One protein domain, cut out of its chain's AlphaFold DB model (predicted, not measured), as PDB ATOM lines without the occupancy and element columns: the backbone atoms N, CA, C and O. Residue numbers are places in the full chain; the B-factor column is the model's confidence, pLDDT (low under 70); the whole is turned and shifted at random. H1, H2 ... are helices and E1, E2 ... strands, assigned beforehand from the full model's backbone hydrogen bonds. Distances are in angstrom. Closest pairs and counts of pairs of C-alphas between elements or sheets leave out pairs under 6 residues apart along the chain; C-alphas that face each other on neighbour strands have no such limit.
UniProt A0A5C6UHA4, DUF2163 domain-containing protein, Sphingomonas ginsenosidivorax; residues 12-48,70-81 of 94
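AT A GLANCE: This is residues 12 to 48 and 70 to 81 of the 94 residues of the protein "DUF2163 domain-containing protein" of Sphingomonas ginsenosidivorax (UniProt A0A5C6UHA4). Two strand hairpins, E1 with E2 and E3 with E4, join side by side through E2 and E4 into one small, strongly twisted sheet, curled like part of a barrel but open. Beyond it, past a cut in the chain, a tail ends in the short helix H1, and its residues 75 to 81 stick out free of the rest. The printed part has 49 residues, with four named strands and then one named helix, in the order E1, E2, E3, E4, H1; the sheet runs E1, E2, E4, E3 and is mixed. The class is mixed, helices and strands, with 24 residues in named elements, under half of those printed. The whole is only just compact, close to loose, with a radius of gyration of the C-alphas of 11.4 A and spans of 32 by 22 by 14 A.

IN THESE COORDINATES: E1, residues 14 to 18, begins at C-alpha 14 at (114.523, 7.412, 57.075) and is 13.4 A long. E2, residues 24 to 28, measures 13.5 A. E4, residues 39 to 43, measures 12.6 A and ends at C-alpha 43 at (107.445, 1.971, 54.088). E3, residues 34 to 36, is 6.4 A long. H1, residues 76 to 81, is 9.0 A long and ends at C-alpha 81 at (101.657, 18.916, 36.395).

HOW THE PARTS SIT: In the sheet, the inner strands E2 and E4 are parallel neighbours, with 42 degrees between their directions; N 42 and O 26 are 3.0 A apart, within hydrogen-bond range. E1, an edge strand, forms an antiparallel hairpin with E2 at 163 degrees, with N 15 and O 27 within hydrogen-bond range at 2.8 A. E3, the other edge strand, forms an antiparallel hairpin with E4 at 150 degrees, with N 41 and O 34 within hydrogen-bond range at 2.7 A. The pairing of E4 is staggered: its residues 39 to 41 pair with E3 and its residues 41 to 43 with E2. From edge to edge the strands' lines turn by 61 degrees and the way across the sheet turns by 100 degrees. H1 is not on the sheet, with 0 pairs of C-alphas within 10 A. In H1 every O i to N i+4 pair is within hydrogen-bond range.

THE WHOLE: The two C-alphas farthest apart, those of Ala 12 and Ala 81, are 32.4 A apart. Residues 49 to 69 are not printed, and C-alphas 48 and 70 are 13.7 A apart across this cut, which lies in the link from E4 to H1. Of the links printed whole, E1 to E2, E2 to E3 and E3 to E4 are tight. The mean pLDDT of the printed part is 70.1; residues 45 to 48 and 70 to 81 are under 70, and H1 has a mean of 38.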
ATOM      1  N   ALA A  12     116.980   1.669  61.084       86.00
ATOM      2  CA  ALA A  12     116.060   1.926  59.987       86.00
ATOM      3  C   ALA A  12     116.399   3.269  59.341       86.00
ATOM      4  O   ALA A  12     116.370   4.307  59.998       86.00
ATOM      5  N   LEU A  13     116.709   3.253  58.046       84.56
ATOM      6  CA  LEU A  13     116.973   4.484  57.308       84.56
ATOM      7  C   LEU A  13     115.660   5.219  57.032       84.56
ATOM      8  O   LEU A  13     114.685   4.610  56.580       84.56
ATOM      9  N   CYS A  14     115.656   6.524  57.302       85.44
ATOM     10  CA  CYS A  14     114.523   7.412  57.075       85.44
ATOM     11  C   CYS A  14     114.963   8.628  56.249       85.44
ATOM     12  O   CYS A  14     115.993   9.254  56.518       85.44
ATOM     13  N   TRP A  15     114.164   8.976  55.245       83.69
ATOM     14  CA  TRP A  15     114.415  10.088  54.334       83.69
ATOM     15  C   TRP A  15     113.259  11.068  54.322       83.69
ATOM     16  O   TRP A  15     112.103  10.668  54.188       83.69
ATOM     17  N   ARG A  16     113.594  12.359  54.362       83.12
ATOM     18  CA  ARG A  16     112.648  13.458  54.193       83.12
ATOM     19  C   ARG A  16     113.023  14.288  52.971       83.12
ATOM     20  O   ARG A  16     114.109  14.871  52.918       83.12
ATOM     21  N   ILE A  17     112.110  14.359  52.009       79.56
ATOM     22  CA  ILE A  17     112.215  15.205  50.817       79.56
ATOM     23  C   ILE A  17     111.330  16.427  51.029       79.56
ATOM     24  O   ILE A  17     110.122  16.285  51.205       79.56
ATOM     25  N   GLU A  18     111.918  17.621  50.998       78.31
ATOM     26  CA  GLU A  18     111.184  18.884  51.094       78.31
ATOM     27  C   GLU A  18     111.086  19.536  49.711       78.31
ATOM     28  O   GLU A  18     112.099  19.846  49.067       78.31
ATOM     29  N   ARG A  19     109.852  19.743  49.250       79.31
ATOM     30  CA  ARG A  19     109.529  20.500  48.039       79.31
ATOM     31  C   ARG A  19     109.444  21.996  48.369       79.31
ATOM     32  O   ARG A  19     109.151  22.395  49.495       79.31
ATOM     33  N   ARG A  20     109.691  22.851  47.370       72.00
ATOM     34  CA  ARG A  20     109.634  24.324  47.523       72.00
ATOM     35  C   ARG A  20     108.237  24.861  47.829       72.00
ATOM     36  O   ARG A  20     108.120  25.953  48.369       72.00
ATOM     37  N   ASP A  21     107.205  24.104  47.488       70.38
ATOM     38  CA  ASP A  21     105.803  24.402  47.789       70.38
ATOM     39  C   ASP A  21     105.413  24.074  49.245       70.38
ATOM     40  O   ASP A  21     104.260  24.249  49.628       70.38
ATOM     41  N   GLY A  22     106.368  23.621  50.066       72.88
ATOM     42  CA  GLY A  22     106.154  23.297  51.475       72.88
ATOM     43  C   GLY A  22     105.694  21.862  51.724       72.88
ATOM     44  O   GLY A  22     105.516  21.484  52.882       72.88
ATOM     45  N   VAL A  23     105.536  21.038  50.682       77.88
ATOM     46  CA  VAL A  23     105.212  19.616  50.843       77.88
ATOM     47  C   VAL A  23     106.449  18.841  51.309       77.88
ATOM     48  O   VAL A  23     107.532  18.962  50.733       77.88
ATOM     49  N   ALA A  24     106.279  18.002  52.334       80.38
ATOM     50  CA  ALA A  24     107.300  17.073  52.808       80.38
ATOM     51  C   ALA A  24     106.864  15.624  52.561       80.38
ATOM     52  O   ALA A  24     105.755  15.232  52.921       80.38
ATOM     53  N   ILE A  25     107.752  14.826  51.971       81.38
ATOM     54  CA  ILE A  25     107.542  13.397  51.719       81.38
ATOM     55  C   ILE A  25     108.513  12.618  52.604       81.38
ATOM     56  O   ILE A  25     109.721  12.856  52.549       81.38
ATOM     57  N   GLY A  26     107.984  11.709  53.423       85.94
ATOM     58  CA  GLY A  26     108.764  10.811  54.267       85.94
ATOM     59  C   GLY A  26     108.806   9.399  53.687       85.94
ATOM     60  O   GLY A  26     107.766   8.847  53.320       85.94
ATOM     61  N   LEU A  27     109.987   8.788  53.666       83.94
ATOM     62  CA  LEU A  27     110.215   7.425  53.178       83.94
ATOM     63  C   LEU A  27     111.087   6.651  54.163       83.94
ATOM     64  O   LEU A  27     112.001   7.224  54.755       83.94
ATOM     65  N   THR A  28     110.844   5.354  54.328       86.44
ATOM     66  CA  THR A  28     111.704   4.490  55.148       86.44
ATOM     67  C   THR A  28     111.987   3.151  54.478       86.44
ATOM     68  O   THR A  28     111.145   2.606  53.762       86.44
ATOM     69  N   ALA A  29     113.192   2.626  54.729       82.94
ATOM     70  CA  ALA A  29     113.588   1.266  54.362       82.94
ATOM     71  C   ALA A  29     113.059   0.199  55.339       82.94
ATOM     72  O   ALA A  29     113.299  -0.989  55.132       82.94
ATOM     73  N   HIS A  30     112.369   0.604  56.410       86.62
ATOM     74  CA  HIS A  30     111.661  -0.323  57.284       86.62
ATOM     75  C   HIS A  30     110.502  -0.991  56.528       86.62
ATOM     76  O   HIS A  30     109.956  -0.451  55.567       86.62
ATOM     77  N   ASP A  31     110.076  -2.155  57.003       83.44
ATOM     78  CA  ASP A  31     108.905  -2.872  56.482       83.44
ATOM     79  C   ASP A  31     107.555  -2.267  56.930       83.44
ATOM     80  O   ASP A  31     106.494  -2.809  56.617       83.44
ATOM     81  N   ARG A  32     107.581  -1.156  57.682       87.06
ATOM     82  CA  ARG A  32     106.415  -0.484  58.268       87.06
ATOM     83  C   ARG A  32     106.606   1.022  58.258       87.06
ATOM     84  O   ARG A  32     107.732   1.509  58.311       87.06
ATOM     85  N   ASP A  33     105.490   1.737  58.228       90.31
ATOM     86  CA  ASP A  33     105.489   3.184  58.368       90.31
ATOM     87  C   ASP A  33     106.044   3.581  59.742       90.31
ATOM     88  O   ASP A  33     105.683   3.000  60.769       90.31
ATOM     89  N   LEU A  34     106.908   4.594  59.757       90.25
ATOM     90  CA  LEU A  34     107.518   5.145  60.966       90.25
ATOM     91  C   LEU A  34     107.187   6.630  61.089       90.25
ATOM     92  O   LEU A  34     107.095   7.336  60.090       90.25
ATOM     93  N   VAL A  35     107.045   7.138  62.311       93.75
ATOM     94  CA  VAL A  35     106.906   8.582  62.553       93.75
ATOM     95  C   VAL A  35     108.206   9.102  63.142       93.75
ATOM     96  O   VAL A  35     108.613   8.675  64.219       93.75
ATOM     97  N   VAL A  36     108.836  10.043  62.441       89.31
ATOM     98  CA  VAL A  36     110.071  10.709  62.876       89.31
ATOM     99  C   VAL A  36     109.872  12.208  62.705       89.31
ATOM    100  O   VAL A  36     109.413  12.654  61.654       89.31
ATOM    101  N   ASP A  37     110.153  12.982  63.755       89.12
ATOM    102  CA  ASP A  37     109.964  14.441  63.795       89.12
ATOM    103  C   ASP A  37     108.565  14.906  63.346       89.12
ATOM    104  O   ASP A  37     108.401  15.915  62.659       89.12
ATOM    105  N   GLY A  38     107.534  14.132  63.704       88.31
ATOM    106  CA  GLY A  38     106.141  14.411  63.343       88.31
ATOM    107  C   GLY A  38     105.783  14.149  61.873       88.31
ATOM    108  O   GLY A  38     104.638  14.378  61.492       88.31
ATOM    109  N   LEU A  39     106.718  13.649  61.055       86.75
ATOM    110  CA  LEU A  39     106.478  13.244  59.668       86.75
ATOM    111  C   LEU A  39     106.353  11.718  59.564       86.75
ATOM    112  O   LEU A  39     107.223  10.973  60.025       86.75
ATOM    113  N   VAL A  40     105.290  11.254  58.902       91.06
ATOM    114  CA  VAL A  40     105.132   9.840  58.539       91.06
ATOM    115  C   VAL A  40     106.095   9.512  57.403       91.06
ATOM    116  O   VAL A  40     105.976  10.036  56.295       91.06
ATOM    117  N   HIS A  41     107.034   8.621  57.685       87.56
ATOM    118  CA  HIS A  41     107.898   7.976  56.719       87.56
ATOM    119  C   HIS A  41     107.231   6.681  56.287       87.56
ATOM    120  O   HIS A  41     107.146   5.742  57.076       87.56
ATOM    121  N   ARG A  42     106.717   6.647  55.055       86.44
ATOM    122  CA  ARG A  42     106.022   5.460  54.554       86.44
ATOM    123  C   ARG A  42     107.012   4.370  54.177       86.44
ATOM    124  O   ARG A  42     108.053   4.666  53.578       86.44
ATOM    125  N   ALA A  43     106.680   3.129  54.513       86.69
ATOM    126  CA  ALA A  43     107.445   1.971  54.088       86.69
ATOM    127  C   ALA A  43     107.453   1.898  52.562       86.69
ATOM    128  O   ALA A  43     106.407   1.777  51.921       86.69
ATOM    129  N   ALA A  44     108.649   1.956  51.987       72.19
ATOM    130  CA  ALA A  44     108.873   1.783  50.560       72.19
ATOM    131  C   ALA A  44     109.852   0.614  50.354       72.19
ATOM    132  O   ALA A  44     111.024   0.840  50.029       72.19
ATOM    133  N   PRO A  45     109.407  -0.639  50.586       53.69
ATOM    134  CA  PRO A  45     110.233  -1.827  50.401       53.69
ATOM    135  C   PRO A  45     110.618  -1.936  48.919       53.69
ATOM    136  O   PRO A  45     109.821  -2.328  48.073       53.69
ATOM    137  N   GLY A  46     111.830  -1.494  48.597       51.84
ATOM    138  CA  GLY A  46     112.316  -1.305  47.226       51.84
ATOM    139  C   GLY A  46     113.332  -0.168  47.109       51.84
ATOM    140  O   GLY A  46     114.144  -0.159  46.187       51.84
ATOM    141  N   MET A  47     113.357   0.754  48.075       56.97
ATOM    142  CA  MET A  47     114.370   1.803  48.148       56.97
ATOM    143  C   MET A  47     115.670   1.249  48.759       56.97
ATOM    144  O   MET A  47     115.815   1.151  49.977       56.97
ATOM    145  N   THR A  48     116.623   0.841  47.917       51.84
ATOM    146  CA  THR A  48     117.941   0.362  48.369       51.84
ATOM    147  C   THR A  48     118.935   1.520  48.547       51.84
ATOM    148  O   THR A  48     118.973   2.414  47.699       51.84
ATOM    149  N   THR A  70     107.673   4.809  41.297       34.69
ATOM    150  CA  THR A  70     106.794   3.650  41.043       34.69
ATOM    151  C   THR A  70     105.967   3.209  42.249       34.69
ATOM    152  O   THR A  70     105.004   2.462  42.085       34.69
ATOM    153  N   SER A  71     106.268   3.692  43.457       36.00
ATOM    154  CA  SER A  71     105.350   3.557  44.592       36.00
ATOM    155  C   SER A  71     104.420   4.763  44.581       36.00
ATOM    156  O   SER A  71     104.921   5.883  44.591       36.00
ATOM    157  N   GLY A  72     103.100   4.556  44.543       38.69
ATOM    158  CA  GLY A  72     102.051   5.578  44.366       38.69
ATOM    159  C   GLY A  72     101.932   6.671  45.446       38.69
ATOM    160  O   GLY A  72     100.826   7.028  45.840       38.69
ATOM    161  N   ALA A  73     103.052   7.198  45.942       41.78
ATOM    162  CA  ALA A  73     103.171   8.411  46.741       41.78
ATOM    163  C   ALA A  73     103.187   9.684  45.872       41.78
ATOM    164  O   ALA A  73     102.898  10.763  46.378       41.78
ATOM    165  N   ILE A  74     103.489   9.551  44.576       42.22
ATOM    166  CA  ILE A  74     103.322  10.592  43.557       42.22
ATOM    167  C   ILE A  74     102.228  10.071  42.626       42.22
ATOM    168  O   ILE A  74     102.424   9.075  41.932       42.22
ATOM    169  N   GLY A  75     101.039  10.673  42.674       34.16
ATOM    170  CA  GLY A  75      99.978  10.315  41.737       34.16
ATOM    171  C   GLY A  75     100.418  10.644  40.312       34.16
ATOM    172  O   GLY A  75     101.148  11.605  40.094       34.16
ATOM    173  N   GLU A  76      99.945   9.890  39.324       35.59
ATOM    174  CA  GLU A  76     100.206  10.141  37.896       35.59
ATOM    175  C   GLU A  76      99.910  11.607  37.484       35.59
ATOM    176  O   GLU A  76     100.565  12.174  36.612       35.59
ATOM    177  N   ALA A  77      98.992  12.267  38.201       35.06
ATOM    178  CA  ALA A  77      98.677  13.688  38.066       35.06
ATOM    179  C   ALA A  77      99.819  14.647  38.475       35.06
ATOM    180  O   ALA A  77      99.971  15.698  37.853       35.06
ATOM    181  N   ASP A  78     100.647  14.306  39.470       40.00
ATOM    182  CA  ASP A  78     101.815  15.108  39.871       40.00
ATOM    183  C   ASP A  78     102.953  15.007  38.838       40.00
ATOM    184  O   ASP A  78     103.689  15.973  38.626       40.00
ATOM    185  N   LEU A  79     103.068  13.865  38.143       42.75
ATOM    186  CA  LEU A  79     104.052  13.673  37.069       42.75
ATOM    187  C   LEU A  79     103.757  14.576  35.860       42.75
ATOM    188  O   LEU A  79     104.679  15.094  35.229       42.75
ATOM    189  N   LEU A  80     102.476  14.802  35.561       38.09
ATOM    190  CA  LEU A  80     102.029  15.624  34.432       38.09
ATOM    191  C   LEU A  80     102.016  17.132  34.741       38.09
ATOM    192  O   LEU A  80     102.102  17.939  33.814       38.09
ATOM    193  N   ALA A  81     101.931  17.529  36.015       37.88
ATOM    194  CA  ALA A  81     101.657  18.916  36.395       37.88
ATOM    195  C   ALA A  81     102.889  19.824  36.585       37.88
ATOM    196  O   ALA A  81     102.714  21.042  36.653       37.88
TER     197      ALA A  81